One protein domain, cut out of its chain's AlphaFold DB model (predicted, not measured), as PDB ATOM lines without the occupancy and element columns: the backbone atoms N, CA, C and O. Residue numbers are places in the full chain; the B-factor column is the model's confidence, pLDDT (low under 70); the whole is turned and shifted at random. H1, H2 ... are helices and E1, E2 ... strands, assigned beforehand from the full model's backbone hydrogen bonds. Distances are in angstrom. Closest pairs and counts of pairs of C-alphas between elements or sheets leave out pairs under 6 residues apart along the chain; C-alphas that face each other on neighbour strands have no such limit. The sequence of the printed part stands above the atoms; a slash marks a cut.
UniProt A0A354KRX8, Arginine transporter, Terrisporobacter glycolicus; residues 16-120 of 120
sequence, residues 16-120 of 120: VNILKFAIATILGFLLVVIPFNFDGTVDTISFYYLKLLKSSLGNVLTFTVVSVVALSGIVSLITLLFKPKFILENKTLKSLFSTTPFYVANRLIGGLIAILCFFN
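Overview. This is residues 16 to 120 of the 120 residues of the protein "Arginine transporter" of Terrisporobacter glycolicus (UniProt A0A354KRX8). What shape does the model have? It is an open, angular arch of two loosely joined lobes: in the first, the arm H1 leads to a small hairpin of strands, E1 and E2, and to H2; in the second, the long helices H3 and H6 lie side by side, with the short H4 and H5 by the far part of H3. Residues 16 to 27 of H1 stick out, and the lobes join at the corner between H2 and H3. What is it made of? The 105 printed residues hold six named helices and two named strands in the order H1 E1 E2 H2 H3 H4 H5 H6; the class is mostly helix, and the sheet, E1 - E2, is antiparallel. How spread out is it? It is loose, with a radius of gyration of the C-alphas of 18.7 A, and flat, spanning 51 by 45 by 22 A.

Along the chain. Where does the first lobe run? H1, residues 16 to 32, begins with C-alpha 16 at (164.172, 159.856, 187.789) and is 23.9 A long. E1 is residues 35 to 38, 9.5 A, E2 is residues 41 to 44, 9.8 A, and H2 is residues 45 to 57, 18.7 A. And the second? H3, residues 59 to 82, begins with C-alpha 59 at (194.909, 174.340, 160.616) and is 33.9 A long. H4 is residues 85 to 89, 5.8 A, H5 is residues 91 to 97, 10.4 A, and H6 is residues 101 to 118, 25.6 A, ending with C-alpha 118 at (198.694, 179.499, 166.747).

Arrangement. What meets H1? H1 and H2 touch only at their ends, closest at the C-alphas of Leu 31 and Ile 45, 5.2 A, at a steep tilt of 58 degrees, the same way. The hairpin E1 and E2 is antiparallel, with N 36 and O 43 within hydrogen-bond range at 2.8 A. How does H2 stand to H3? They are close but not clearly touching, closest at the C-alphas of Lys 54 and Leu 61, 6.6 A, and about perpendicular at 80 degrees. What touches H3? H6 touches it at a shallow tilt of 25 degrees, opposite ways, closest at the C-alphas of Ala 70 and Gly 111, 4.5 A. H5 touches residues 72 to 79 of H3 alone, about perpendicular at 76 degrees, closest at the C-alphas of Ser 76 and Phe 97, 4.6 A. H4 and H5 touch only at the corner, closest at the C-alphas of Leu 88 and Lys 94, 5.1 A. Are the helix backbones complete? In H1 to H6, every O i to N i+4 pair is within hydrogen-bond range.

Size, cuts and confidence. How far does it reach? The two C-alphas farthest apart, those of Gly 40 and Lys 85, are 54.1 A apart. Is anything missing or uncertain? The printed part has no cut, its links are tight, and no printed residue is under 70 in pLDDT.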
ATOM      1  N   VAL A  16     163.721 159.704 189.179       92.00
ATOM      2  CA  VAL A  16     164.172 159.856 187.789       92.00
ATOM      3  C   VAL A  16     165.180 160.999 187.650       92.00
ATOM      4  O   VAL A  16     166.140 160.869 186.898       92.00
ATOM      5  N   ASN A  17     165.016 162.106 188.381       91.75
ATOM      6  CA  ASN A  17     165.959 163.228 188.333       91.75
ATOM      7  C   ASN A  17     167.305 162.856 188.965       91.75
ATOM      8  O   ASN A  17     168.346 163.216 188.420       91.75
ATOM      9  N   ILE A  18     167.288 162.103 190.070       94.31
ATOM     10  CA  ILE A  18     168.510 161.594 190.712       94.31
ATOM     11  C   ILE A  18     169.234 160.624 189.777       94.31
ATOM     12  O   ILE A  18     170.439 160.754 189.579       94.31
ATOM     13  N   LEU A  19     168.507 159.697 189.150       94.94
ATOM     14  CA  LEU A  19     169.089 158.752 188.196       94.94
ATOM     15  C   LEU A  19     169.677 159.465 186.974       94.94
ATOM     16  O   LEU A  19     170.801 159.167 186.579       94.94
ATOM     17  N   LYS A  20     168.972 160.454 186.412       93.81
ATOM     18  CA  LYS A  20     169.492 161.281 185.311       93.81
ATOM     19  C   LYS A  20     170.775 162.010 185.704       93.81
ATOM     20  O   LYS A  20     171.722 162.021 184.925       93.81
ATOM     21  N   PHE A  21     170.820 162.582 186.907       95.38
ATOM     22  CA  PHE A  21     172.015 163.246 187.424       95.38
ATOM     23  C   PHE A  21     173.182 162.267 187.609       95.38
ATOM     24  O   PHE A  21     174.296 162.551 187.169       95.38
ATOM     25  N   ALA A  22     172.925 161.097 188.201       96.06
ATOM     26  CA  ALA A  22     173.937 160.067 188.413       96.06
ATOM     27  C   ALA A  22     174.514 159.562 187.084       96.06
ATOM     28  O   ALA A  22     175.729 159.542 186.913       96.06
ATOM     29  N   ILE A  23     173.655 159.236 186.112       96.44
ATOM     30  CA  ILE A  23     174.075 158.772 184.783       96.44
ATOM     31  C   ILE A  23     174.885 159.855 184.065       96.44
ATOM     32  O   ILE A  23     175.970 159.568 183.567       96.44
ATOM     33  N   ALA A  24     174.407 161.105 184.048       95.31
ATOM     34  CA  ALA A  24     175.130 162.210 183.416       95.31
ATOM     35  C   ALA A  24     176.512 162.439 184.050       95.31
ATOM     36  O   ALA A  24     177.487 162.681 183.341       95.31
ATOM     37  N   THR A  25     176.613 162.306 185.374       96.31
ATOM     38  CA  THR A  25     177.879 162.460 186.106       96.31
ATOM     39  C   THR A  25     178.851 161.325 185.795       96.31
ATOM     40  O   THR A  25     180.012 161.588 185.490       96.31
ATOM     41  N   ILE A  26     178.383 160.072 185.819       96.50
ATOM     42  CA  ILE A  26     179.203 158.895 185.487       96.50
ATOM     43  C   ILE A  26     179.713 158.993 184.047       96.50
ATOM     44  O   ILE A  26     180.894 158.761 183.802       96.50
ATOM     45  N   LEU A  27     178.853 159.390 183.105       96.00
ATOM     46  CA  LEU A  27     179.248 159.602 181.712       96.00
ATOM     47  C   LEU A  27     180.283 160.720 181.577       96.00
ATOM     48  O   LEU A  27     181.281 160.531 180.890       96.00
ATOM     49  N   GLY A  28     180.088 161.857 182.249       94.19
ATOM     50  CA  GLY A  28     181.060 162.952 182.240       94.19
ATOM     51  C   GLY A  28     182.421 162.520 182.788       94.19
ATOM     52  O   GLY A  28     183.452 162.785 182.174       94.19
ATOM     53  N   PHE A  29     182.424 161.785 183.901       95.31
ATOM     54  CA  PHE A  29     183.641 161.239 184.492       95.31
ATOM     55  C   PHE A  29     184.344 160.248 183.551       95.31
ATOM     56  O   PHE A  29     185.541 160.374 183.302       95.31
ATOM     57  N   LEU A  30     183.598 159.311 182.963       94.94
ATOM     58  CA  LEU A  30     184.120 158.328 182.013       94.94
ATOM     59  C   LEU A  30     184.718 158.986 180.760       94.94
ATOM     60  O   LEU A  30     185.788 158.596 180.307       94.94
ATOM     61  N   LEU A  31     184.031 159.986 180.205       94.75
ATOM     62  CA  LEU A  31     184.414 160.630 178.948       94.75
ATOM     63  C   LEU A  31     185.601 161.586 179.094       94.75
ATOM     64  O   LEU A  31     186.336 161.777 178.121       94.75
ATOM     65  N   VAL A  32     185.762 162.221 180.259       95.19
ATOM     66  CA  VAL A  32     186.697 163.345 180.447       95.19
ATOM     67  C   VAL A  32     187.827 163.033 181.429       95.19
ATOM     68  O   VAL A  32     188.890 163.632 181.302       95.19
ATOM     69  N   VAL A  33     187.638 162.114 182.385       94.56
ATOM     70  CA  VAL A  33     188.600 161.879 183.480       94.56
ATOM     71  C   VAL A  33     189.352 160.558 183.338       94.56
ATOM     72  O   VAL A  33     190.555 160.531 183.585       94.56
ATOM     73  N   ILE A  34     188.685 159.467 182.946       93.94
ATOM     74  CA  ILE A  34     189.326 158.144 182.865       93.94
ATOM     75  C   ILE A  34     190.146 158.030 181.566       93.94
ATOM     76  O   ILE A  34     189.574 158.158 180.479       93.94
ATOM     77  N   PRO A  35     191.466 157.777 181.645       92.00
ATOM     78  CA  PRO A  35     192.283 157.528 180.466       92.00
ATOM     79  C   PRO A  35     192.126 156.081 179.970       92.00
ATOM     80  O   PRO A  35     192.069 155.137 180.758       92.00
ATOM     81  N   PHE A  36     192.107 155.913 178.651       92.38
ATOM     82  CA  PHE A  36     192.040 154.643 177.931       92.38
ATOM     83  C   PHE A  36     193.206 154.534 176.945       92.38
ATOM     84  O   PHE A  36     193.787 155.537 176.536       92.38
ATOM     85  N   ASN A  37     193.548 153.308 176.554       91.25
ATOM     86  CA  ASN A  37     194.552 153.066 175.521       91.25
ATOM     87  C   ASN A  37     193.879 153.019 174.144       91.25
ATOM     88  O   ASN A  37     193.077 152.122 173.887       91.25
ATOM     89  N   PHE A  38     194.240 153.951 173.265       88.00
ATOM     90  CA  PHE A  38     193.868 153.978 171.852       88.00
ATOM     91  C   PHE A  38     195.138 153.815 171.014       88.00
ATOM     92  O   PHE A  38     195.995 154.698 171.020       88.00
ATOM     93  N   ASP A  39     195.298 152.670 170.347       83.50
ATOM     94  CA  ASP A  39     196.428 152.379 169.446       83.50
ATOM     95  C   ASP A  39     197.819 152.703 170.030       83.50
ATOM     96  O   ASP A  39     198.697 153.253 169.370       83.50
ATOM     97  N   GLY A  40     198.022 152.373 171.312       84.62
ATOM     98  CA  GLY A  40     199.285 152.600 172.026       84.62
ATOM     99  C   GLY A  40     199.442 153.997 172.636       84.62
ATOM    100  O   GLY A  40     200.442 154.259 173.302       84.62
ATOM    101  N   THR A  41     198.455 154.881 172.469       85.38
ATOM    102  CA  THR A  41     198.393 156.187 173.136       85.38
ATOM    103  C   THR A  41     197.384 156.175 174.279       85.38
ATOM    104  O   THR A  41     196.273 155.668 174.141       85.38
ATOM    105  N   VAL A  42     197.778 156.715 175.434       92.06
ATOM    106  CA  VAL A  42     196.905 156.835 176.606       92.06
ATOM    107  C   VAL A  42     196.203 158.188 176.552       92.06
ATOM    108  O   VAL A  42     196.842 159.215 176.765       92.06
ATOM    109  N   ASP A  43     194.896 158.194 176.291       94.38
ATOM    110  CA  ASP A  43     194.072 159.402 176.199       94.38
ATOM    111  C   ASP A  43     192.681 159.178 176.806       94.38
ATOM    112  O   ASP A  43     192.183 158.059 176.895       94.38
ATOM    113  N   THR A  44     191.998 160.251 177.202       95.31
ATOM    114  CA  THR A  44     190.569 160.172 177.544       95.31
ATOM    115  C   THR A  44     189.738 160.083 176.266       95.31
ATOM    116  O   THR A  44     190.153 160.579 175.214       95.31
ATOM    117  N   ILE A  45     188.541 159.488 176.341       94.19
ATOM    118  CA  ILE A  45     187.673 159.300 175.164       94.19
ATOM    119  C   ILE A  45     187.452 160.637 174.442       94.19
ATOM    120  O   ILE A  45     187.631 160.731 173.228       94.19
ATOM    121  N   SER A  46     187.133 161.702 175.183       93.94
ATOM    122  CA  SER A  46     186.894 163.028 174.594       93.94
ATOM    123  C   SER A  46     188.135 163.603 173.911       93.94
ATOM    124  O   SER A  46     188.033 164.206 172.842       93.94
ATOM    125  N   PHE A  47     189.313 163.425 174.513       93.12
ATOM    126  CA  PHE A  47     190.552 163.984 173.982       93.12
ATOM    127  C   PHE A  47     191.041 163.232 172.741       93.12
ATOM    128  O   PHE A  47     191.503 163.864 171.792       93.12
ATOM    129  N   TYR A  48     190.854 161.912 172.699       93.81
ATOM    130  CA  TYR A  48     191.137 161.102 171.517       93.81
ATOM    131  C   TYR A  48     190.343 161.590 170.293       93.81
ATOM    132  O   TYR A  48     190.925 161.922 169.259       93.81
ATOM    133  N   TYR A  49     189.021 161.757 170.424       92.25
ATOM    134  CA  TYR A  49     188.197 162.282 169.328       92.25
ATOM    135  C   TYR A  49     188.520 163.738 168.973       92.25
ATOM    136  O   TYR A  49     188.458 164.106 167.799       92.25
ATOM    137  N   LEU A  50     188.917 164.565 169.947       91.75
ATOM    138  CA  LEU A  50     189.407 165.917 169.672       91.75
ATOM    139  C   LEU A  50     190.669 165.890 168.794       91.75
ATOM    140  O   LEU A  50     190.757 166.671 167.846       91.75
ATOM    141  N   LYS A  51     191.629 164.995 169.072       90.56
ATOM    142  CA  LYS A  51     192.834 164.827 168.242       90.56
ATOM    143  C   LYS A  51     192.485 164.359 166.834       90.56
ATOM    144  O   LYS A  51     193.010 164.925 165.879       90.56
ATOM    145  N   LEU A  52     191.572 163.395 166.697       91.50
ATOM    146  CA  LEU A  52     191.097 162.932 165.389       91.50
ATOM    147  C   LEU A  52     190.441 164.064 164.587       91.50
ATOM    148  O   LEU A  52     190.773 164.270 163.420       91.50
ATOM    149  N   LEU A  53     189.564 164.848 165.220       92.06
ATOM    150  CA  LEU A  53     188.928 166.002 164.584       92.06
ATOM    151  C   LEU A  53     189.963 167.056 164.178       92.06
ATOM    152  O   LEU A  53     189.916 167.569 163.060       92.06
ATOM    153  N   LYS A  54     190.929 167.354 165.057       90.12
ATOM    154  CA  LYS A  54     192.024 168.287 164.764       90.12
ATOM    155  C   LYS A  54     192.898 167.791 163.612       90.12
ATOM    156  O   LYS A  54     193.280 168.596 162.771       90.12
ATOM    157  N   SER A  55     193.174 166.491 163.535       89.62
ATOM    158  CA  SER A  55     193.931 165.893 162.430       89.62
ATOM    159  C   SER A  55     193.174 165.952 161.102       89.62
ATOM    160  O   SER A  55     193.802 166.090 160.060       89.62
ATOM    161  N   SER A  56     191.842 165.853 161.135       90.69
ATOM    162  CA  SER A  56     190.996 165.896 159.936       90.69
ATOM    163  C   SER A  56     190.806 167.321 159.399       90.69
ATOM    164  O   SER A  56     190.950 167.564 158.205       90.69
ATOM    165  N   LEU A  57     190.529 168.293 160.279       88.50
ATOM    166  CA  LEU A  57     190.289 169.696 159.897       88.50
ATOM    167  C   LEU A  57     191.578 170.534 159.818       88.50
ATOM    168  O   LEU A  57     191.562 171.660 159.312       88.50
ATOM    169  N   GLY A  58     192.687 170.013 160.344       84.44
ATOM    170  CA  GLY A  58     194.002 170.641 160.316       84.44
ATOM    171  C   GLY A  58     194.016 172.061 160.889       84.44
ATOM    172  O   GLY A  58     193.442 172.360 161.944       84.44
ATOM    173  N   ASN A  59     194.681 172.964 160.169       84.06
ATOM    174  CA  ASN A  59     194.909 174.340 160.616       84.06
ATOM    175  C   ASN A  59     193.635 175.197 160.654       84.06
ATOM    176  O   ASN A  59     193.585 176.170 161.408       84.06
ATOM    177  N   VAL A  60     192.590 174.827 159.907       90.25
ATOM    178  CA  VAL A  60     191.328 175.585 159.850       90.25
ATOM    179  C   VAL A  60     190.626 175.587 161.208       90.25
ATOM    180  O   VAL A  60     190.137 176.631 161.649       90.25
ATOM    181  N   LEU A  61     190.620 174.446 161.907       89.94
ATOM    182  CA  LEU A  61     190.016 174.343 163.238       89.94
ATOM    183  C   LEU A  61     190.727 175.263 164.235       89.94
ATOM    184  O   LEU A  61     190.081 176.034 164.944       89.94
ATOM    185  N   THR A  62     192.060 175.213 164.251       90.19
ATOM    186  CA  THR A  62     192.872 176.012 165.177       90.19
ATOM    187  C   THR A  62     192.698 177.507 164.904       90.19
ATOM    188  O   THR A  62     192.416 178.266 165.829       90.19
ATOM    189  N   PHE A  63     192.763 177.923 163.634       92.50
ATOM    190  CA  PHE A  63     192.538 179.313 163.232       92.50
ATOM    191  C   PHE A  63     191.156 179.830 163.654       92.50
ATOM    192  O   PHE A  63     191.032 180.943 164.171       92.50
ATOM    193  N   THR A  64     190.116 179.008 163.483       93.75
ATOM    194  CA  THR A  64     188.738 179.371 163.839       93.75
ATOM    195  C   THR A  64     188.596 179.598 165.342       93.75
ATOM    196  O   THR A  64     188.063 180.622 165.764       93.75
ATOM    197  N   VAL A  65     189.115 178.679 166.163       93.69
ATOM    198  CA  VAL A  65     189.046 178.791 167.629       93.69
ATOM    199  C   VAL A  65     189.794 180.031 168.116       93.69
ATOM    200  O   VAL A  65     189.240 180.813 168.887       93.69
ATOM    201  N   VAL A  66     191.018 180.253 167.631       95.19
ATOM    202  CA  VAL A  66     191.840 181.414 168.008       95.19
ATOM    203  C   VAL A  66     191.142 182.719 167.633       95.19
ATOM    204  O   VAL A  66     191.043 183.621 168.464       95.19
ATOM    205  N   SER A  67     190.576 182.791 166.425       95.06
ATOM    206  CA  SER A  67     189.821 183.957 165.961       95.06
ATOM    207  C   SER A  67     188.613 184.246 166.853       95.06
ATOM    208  O   SER A  67     188.412 185.386 167.264       95.06
ATOM    209  N   VAL A  68     187.834 183.225 167.224       95.50
ATOM    210  CA  VAL A  68     186.664 183.390 168.105       95.50
ATOM    211  C   VAL A  68     187.073 183.859 169.503       95.50
ATOM    212  O   VAL A  68     186.436 184.758 170.056       95.50
ATOM    213  N   VAL A  69     188.140 183.297 170.080       95.12
ATOM    214  CA  VAL A  69     188.633 183.694 171.410       95.12
ATOM    215  C   VAL A  69     189.156 185.133 171.392       95.12
ATOM    216  O   VAL A  69     188.782 185.928 172.257       95.12
ATOM    217  N   ALA A  70     189.957 185.497 170.387       95.69
ATOM    218  CA  ALA A  70     190.482 186.851 170.231       95.69
ATOM    219  C   ALA A  70     189.355 187.878 170.035       95.69
ATOM    220  O   ALA A  70     189.299 188.884 170.749       95.69
ATOM    221  N   LEU A  71     188.403 187.595 169.139       95.81
ATOM    222  CA  LEU A  71     187.233 188.448 168.914       95.81
ATOM    223  C   LEU A  71     186.388 188.593 170.183       95.81
ATOM    224  O   LEU A  71     185.955 189.696 170.502       95.81
ATOM    225  N   SER A  72     186.197 187.517 170.947       94.50
ATOM    226  CA  SER A  72     185.462 187.561 172.215       94.50
ATOM    227  C   SER A  72     186.092 188.525 173.227       94.50
ATOM    228  O   SER A  72     185.377 189.290 173.881       94.50
ATOM    229  N   GLY A  73     187.426 188.546 173.322       93.75
ATOM    230  CA  GLY A  73     188.157 189.508 174.150       93.75
ATOM    231  C   GLY A  73     187.996 190.950 173.670       93.75
ATOM    232  O   GLY A  73     187.664 191.824 174.472       93.75
ATOM    233  N   ILE A  74     188.151 191.189 172.365       94.69
ATOM    234  CA  ILE A  74     188.021 192.523 171.756       94.69
ATOM    235  C   ILE A  74     186.605 193.078 171.949       94.69
ATOM    236  O   ILE A  74     186.439 194.201 172.421       94.69
ATOM    237  N   VAL A  75     185.571 192.290 171.641       93.88
ATOM    238  CA  VAL A  75     184.171 192.721 171.772       93.88
ATOM    239  C   VAL A  75     183.821 192.988 173.235       93.88
ATOM    240  O   VAL A  75     183.145 193.973 173.535       93.88
ATOM    241  N   SER A  76     184.317 192.174 174.170       93.12
ATOM    242  CA  SER A  76     184.155 192.441 175.602       93.12
ATOM    243  C   SER A  76     184.838 193.726 176.059       93.12
ATOM    244  O   SER A  76     184.249 194.477 176.836       93.12
ATOM    245  N   LEU A  77     186.039 194.023 175.556       93.69
ATOM    246  CA  LEU A  77     186.741 195.269 175.857       93.69
ATOM    247  C   LEU A  77     185.979 196.489 175.320       93.69
ATOM    248  O   LEU A  77     185.755 197.449 176.056       93.69
ATOM    249  N   ILE A  78     185.510 196.421 174.071       92.75
ATOM    250  CA  ILE A  78     184.671 197.468 173.469       92.75
ATOM    251  C   ILE A  78     183.391 197.660 174.287       92.75
ATOM    252  O   ILE A  78     182.991 198.791 174.560       92.75
ATOM    253  N   THR A  79     182.764 196.565 174.721       92.38
ATOM    254  CA  THR A  79     181.536 196.615 175.525       92.38
ATOM    255  C   THR A  79     181.767 197.301 176.869       92.38
ATOM    256  O   THR A  79     180.923 198.084 177.306       92.38
ATOM    257  N   LEU A  80     182.917 197.055 177.501       91.56
ATOM    258  CA  LEU A  80     183.283 197.661 178.779       91.56
ATOM    259  C   LEU A  80     183.545 199.171 178.661       91.56
ATOM    260  O   LEU A  80     183.082 199.931 179.513       91.56
ATOM    261  N   LEU A  81     184.261 199.600 177.614       91.56
ATOM    262  CA  LEU A  81     184.673 200.996 177.418       91.56
ATOM    263  C   LEU A  81     183.558 201.874 176.839       91.56
ATOM    264  O   LEU A  81     183.302 202.964 177.343       91.56
ATOM    265  N   PHE A  82     182.887 201.398 175.789       89.69
ATOM    266  CA  PHE A  82     181.969 202.213 174.988       89.69
ATOM    267  C   PHE A  82     180.496 201.920 175.249       89.69
ATOM    268  O   PHE A  82     179.646 202.693 174.814       89.69
ATOM    269  N   LYS A  83     180.174 200.823 175.952       87.00
ATOM    270  CA  LYS A  83     178.795 200.440 176.306       87.00
ATOM    271  C   LYS A  83     177.817 200.573 175.119       87.00
ATOM    272  O   LYS A  83     176.813 201.281 175.221       87.00
ATOM    273  N   PRO A  84     178.094 199.921 173.974       90.19
ATOM    274  CA  PRO A  84     177.300 200.094 172.766       90.19
ATOM    275  C   PRO A  84     175.863 199.600 172.979       90.19
ATOM    276  O   PRO A  84     175.639 198.487 173.465       90.19
ATOM    277  N   LYS A  85     174.883 200.416 172.570       84.81
ATOM    278  CA  LYS A  85     173.449 200.134 172.758       84.81
ATOM    279  C   LYS A  85     173.022 198.800 172.139       84.81
ATOM    280  O   LYS A  85     172.346 198.031 172.803       84.81
ATOM    281  N   PHE A  86     173.526 198.456 170.951       87.12
ATOM    282  CA  PHE A  86     173.215 197.185 170.278       87.12
ATOM    283  C   PHE A  86     173.559 195.935 171.112       87.12
ATOM    284  O   PHE A  86     172.812 194.958 171.115       87.12
ATOM    285  N   ILE A  87     174.670 195.965 171.857       86.06
ATOM    286  CA  ILE A  87     175.075 194.849 172.727       86.06
ATOM    287  C   ILE A  87     174.250 194.853 174.014       86.06
ATOM    288  O   ILE A  87     173.878 193.791 174.502       86.06
ATOM    289  N   LEU A  88     173.957 196.031 174.571       86.44
ATOM    290  CA  LEU A  88     173.261 196.165 175.854       86.44
ATOM    291  C   LEU A  88     171.744 195.965 175.768       86.44
ATOM    292  O   LEU A  88     171.139 195.542 176.755       86.44
ATOM    293  N   GLU A  89     171.134 196.259 174.625       90.81
ATOM    294  CA  GLU A  89     169.700 196.074 174.376       90.81
ATOM    295  C   GLU A  89     169.366 194.612 174.051       90.81
ATOM    296  O   GLU A  89     168.270 194.139 174.351       90.81
ATOM    297  N   ASN A  90     170.322 193.850 173.511       92.81
ATOM    298  CA  ASN A  90     170.135 192.434 173.226       92.81
ATOM    299  C   ASN A  90     170.547 191.557 174.422       92.81
ATOM    300  O   ASN A  90     171.712 191.515 174.817       92.81
ATOM    301  N   LYS A  91     169.596 190.790 174.974       89.75
ATOM    302  CA  LYS A  91     169.821 189.919 176.145       89.75
ATOM    303  C   LYS A  91     170.964 188.916 175.938       89.75
ATOM    304  O   LYS A  91     171.746 188.689 176.861       89.75
ATOM    305  N   THR A  92     171.077 188.339 174.743       90.06
ATOM    306  CA  THR A  92     172.088 187.324 174.422       90.06
ATOM    307  C   THR A  92     173.476 187.950 174.327       90.06
ATOM    308  O   THR A  92     174.391 187.516 175.022       90.06
ATOM    309  N   LEU A  93     173.636 189.015 173.535       88.75
ATOM    310  CA  LEU A  93     174.933 189.685 173.362       88.75
ATOM    311  C   LEU A  93     175.420 190.317 174.668       88.75
ATOM    312  O   LEU A  93     176.601 190.205 174.998       88.75
ATOM    313  N   LYS A  94     174.512 190.902 175.455       90.31
ATOM    314  CA  LYS A  94     174.829 191.412 176.790       90.31
ATOM    315  C   LYS A  94     175.385 190.306 177.681       90.31
ATOM    316  O   LYS A  94     176.442 190.489 178.269       90.31
ATOM    317  N   SER A  95     174.727 189.148 177.738       89.44
ATOM    318  CA  SER A  95     175.202 188.006 178.533       89.44
ATOM    319  C   SER A  95     176.559 187.470 178.061       89.44
ATOM    320  O   SER A  95     177.327 186.958 178.871       89.44
ATOM    321  N   LEU A  96     176.854 187.564 176.762       89.38
ATOM    322  CA  LEU A  96     178.103 187.066 176.185       89.38
ATOM    323  C   LEU A  96     179.283 188.018 176.398       89.38
ATOM    324  O   LEU A  96     180.391 187.544 176.663       89.38
ATOM    325  N   PHE A  97     179.072 189.331 176.276       90.69
ATOM    326  CA  PHE A  97     180.164 190.308 176.178       90.69
ATOM    327  C   PHE A  97     180.219 191.337 177.310       90.69
ATOM    328  O   PHE A  97     181.301 191.861 177.576       90.69
ATOM    329  N   SER A  98     179.110 191.595 178.013       89.94
ATOM    330  CA  SER A  98     179.067 192.515 179.156       89.94
ATOM    331  C   SER A  98     179.498 191.796 180.437       89.94
ATOM    332  O   SER A  98     178.665 191.349 181.224       89.94
ATOM    333  N   THR A  99     180.806 191.699 180.654       88.62
ATOM    334  CA  THR A  99     181.412 191.061 181.831       88.62
ATOM    335  C   THR A  99     182.160 192.078 182.702       88.62
ATOM    336  O   THR A  99     182.331 193.237 182.324       88.62
ATOM    337  N   THR A 100     182.574 191.677 183.910       91.44
ATOM    338  CA  THR A 100     183.358 192.565 184.787       91.44
ATOM    339  C   THR A 100     184.770 192.784 184.222       91.44
ATOM    340  O   THR A 100     185.270 191.924 183.491       91.44
ATOM    341  N   PRO A 101     185.463 193.884 184.582       90.44
ATOM    342  CA  PRO A 101     186.816 194.169 184.094       90.44
ATOM    343  C   PRO A 101     187.811 193.017 184.296       90.44
ATOM    344  O   PRO A 101     188.647 192.768 183.431       90.44
ATOM    345  N   PHE A 102     187.673 192.265 185.394       94.50
ATOM    346  CA  PHE A 102     188.481 191.076 185.672       94.50
ATOM    347  C   PHE A 102     188.329 189.997 184.585       94.50
ATOM    348  O   PHE A 102     189.315 189.453 184.092       94.50
ATOM    349  N   TYR A 103     187.097 189.721 184.150       92.38
ATOM    350  CA  TYR A 103     186.849 188.758 183.076       92.38
ATOM    351  C   TYR A 103     187.329 189.262 181.719       92.38
ATOM    352  O   TYR A 103     187.797 188.462 180.910       92.38
ATOM    353  N   VAL A 104     187.235 190.569 181.459       94.00
ATOM    354  CA  VAL A 104     187.780 191.165 180.231       94.00
ATOM    355  C   VAL A 104     189.297 190.987 180.182       94.00
ATOM    356  O   VAL A 104     189.807 190.511 179.172       94.00
ATOM    357  N   ALA A 105     190.006 191.267 181.282       95.44
ATOM    358  CA  ALA A 105     191.447 191.036 181.377       95.44
ATOM    359  C   ALA A 105     191.808 189.569 181.091       95.44
ATOM    360  O   ALA A 105     192.662 189.302 180.247       95.44
ATOM    361  N   ASN A 106     191.089 188.615 181.692       95.88
ATOM    362  CA  ASN A 106     191.305 187.188 181.431       95.88
ATOM    363  C   ASN A 106     191.043 186.799 179.970       95.88
ATOM    364  O   ASN A 106     191.784 185.989 179.417       95.88
ATOM    365  N   ARG A 107     190.022 187.373 179.318       94.19
ATOM    366  CA  ARG A 107     189.763 187.124 177.889       94.19
ATOM    367  C   ARG A 107     190.873 187.673 176.998       94.19
ATOM    368  O   ARG A 107     191.219 187.021 176.020       94.19
ATOM    369  N   LEU A 108     191.440 188.831 177.331       96.00
ATOM    370  CA  LEU A 108     192.561 189.406 176.584       96.00
ATOM    371  C   LEU A 108     193.835 188.576 176.759       96.00
ATOM    372  O   LEU A 108     194.488 188.260 175.769       96.00
ATOM    373  N   ILE A 109     194.150 188.162 177.990       96.69
ATOM    374  CA  ILE A 109     195.298 187.289 178.280       96.69
ATOM    375  C   ILE A 109     195.130 185.942 177.567       96.69
ATOM    376  O   ILE A 109     196.031 185.503 176.859       96.69
ATOM    377  N   GLY A 110     193.960 185.310 177.693       94.69
ATOM    378  CA  GLY A 110     193.658 184.047 177.018       94.69
ATOM    379  C   GLY A 110     193.695 184.165 175.493       94.69
ATOM    380  O   GLY A 110     194.226 183.281 174.828       94.69
ATOM    381  N   GLY A 111     193.194 185.271 174.934       95.75
ATOM    382  CA  GLY A 111     193.280 185.564 173.504       95.75
ATOM    383  C   GLY A 111     194.716 185.751 173.023       95.75
ATOM    384  O   GLY A 111     195.085 185.187 171.998       95.75
ATOM    385  N   LEU A 112     195.547 186.467 173.784       95.75
ATOM    386  CA  LEU A 112     196.967 186.628 173.472       95.75
ATOM    387  C   LEU A 112     197.693 185.278 173.472       95.75
ATOM    388  O   LEU A 112     198.399 184.967 172.519       95.75
ATOM    389  N   ILE A 113     197.471 184.450 174.496       95.00
ATOM    390  CA  ILE A 113     198.044 183.097 174.575       95.00
ATOM    391  C   ILE A 113     197.569 182.239 173.398       95.00
ATOM    392  O   ILE A 113     198.378 181.554 172.782       95.00
ATOM    393  N   ALA A 114     196.284 182.302 173.039       94.31
ATOM    394  CA  ALA A 114     195.743 181.559 171.903       94.31
ATOM    395  C   ALA A 114     196.417 181.955 170.579       94.31
ATOM    396  O   ALA A 114     196.749 181.083 169.780       94.31
ATOM    397  N   ILE A 115     196.662 183.253 170.366       94.06
ATOM    398  CA  ILE A 115     197.392 183.756 169.196       94.06
ATOM    399  C   ILE A 115     198.838 183.251 169.208       94.06
ATOM    400  O   ILE A 115     199.320 182.779 168.185       94.06
ATOM    401  N   LEU A 116     199.523 183.292 170.354       93.44
ATOM    402  CA  LEU A 116     200.888 182.767 170.473       93.44
ATOM    403  C   LEU A 116     200.952 181.265 170.158       93.44
ATOM    404  O   LEU A 116     201.812 180.841 169.394       93.44
ATOM    405  N   CYS A 117     200.009 180.471 170.673       89.94
ATOM    406  CA  CYS A 117     199.910 179.042 170.371       89.94
ATOM    407  C   CYS A 117     199.578 178.744 168.904       89.94
ATOM    408  O   CYS A 117     199.857 177.645 168.444       89.94
ATOM    409  N   PHE A 118     198.960 179.676 168.175       89.25
ATOM    410  CA  PHE A 118     198.694 179.499 166.747       89.25
ATOM    411  C   PHE A 118     199.967 179.585 165.898       89.25
ATOM    412  O   PHE A 118     200.053 178.927 164.865       89.25
ATOM    413  N   PHE A 119     200.940 180.394 166.323       86.75
ATOM    414  CA  PHE A 119     202.198 180.602 165.602       86.75
ATOM    415  C   PHE A 119     203.314 179.617 165.986       86.75
ATOM    416  O   PHE A 119     204.392 179.691 165.399       86.75
ATOM    417  N   ASN A 120     203.071 178.729 166.954       77.88
ATOM    418  CA  ASN A 120     204.009 177.699 167.407       77.88
ATOM    419  C   ASN A 120     203.707 176.342 166.770       77.88
ATOM    420  O   ASN A 120     204.614 175.778 166.129       77.88
TER     421      ASN A 120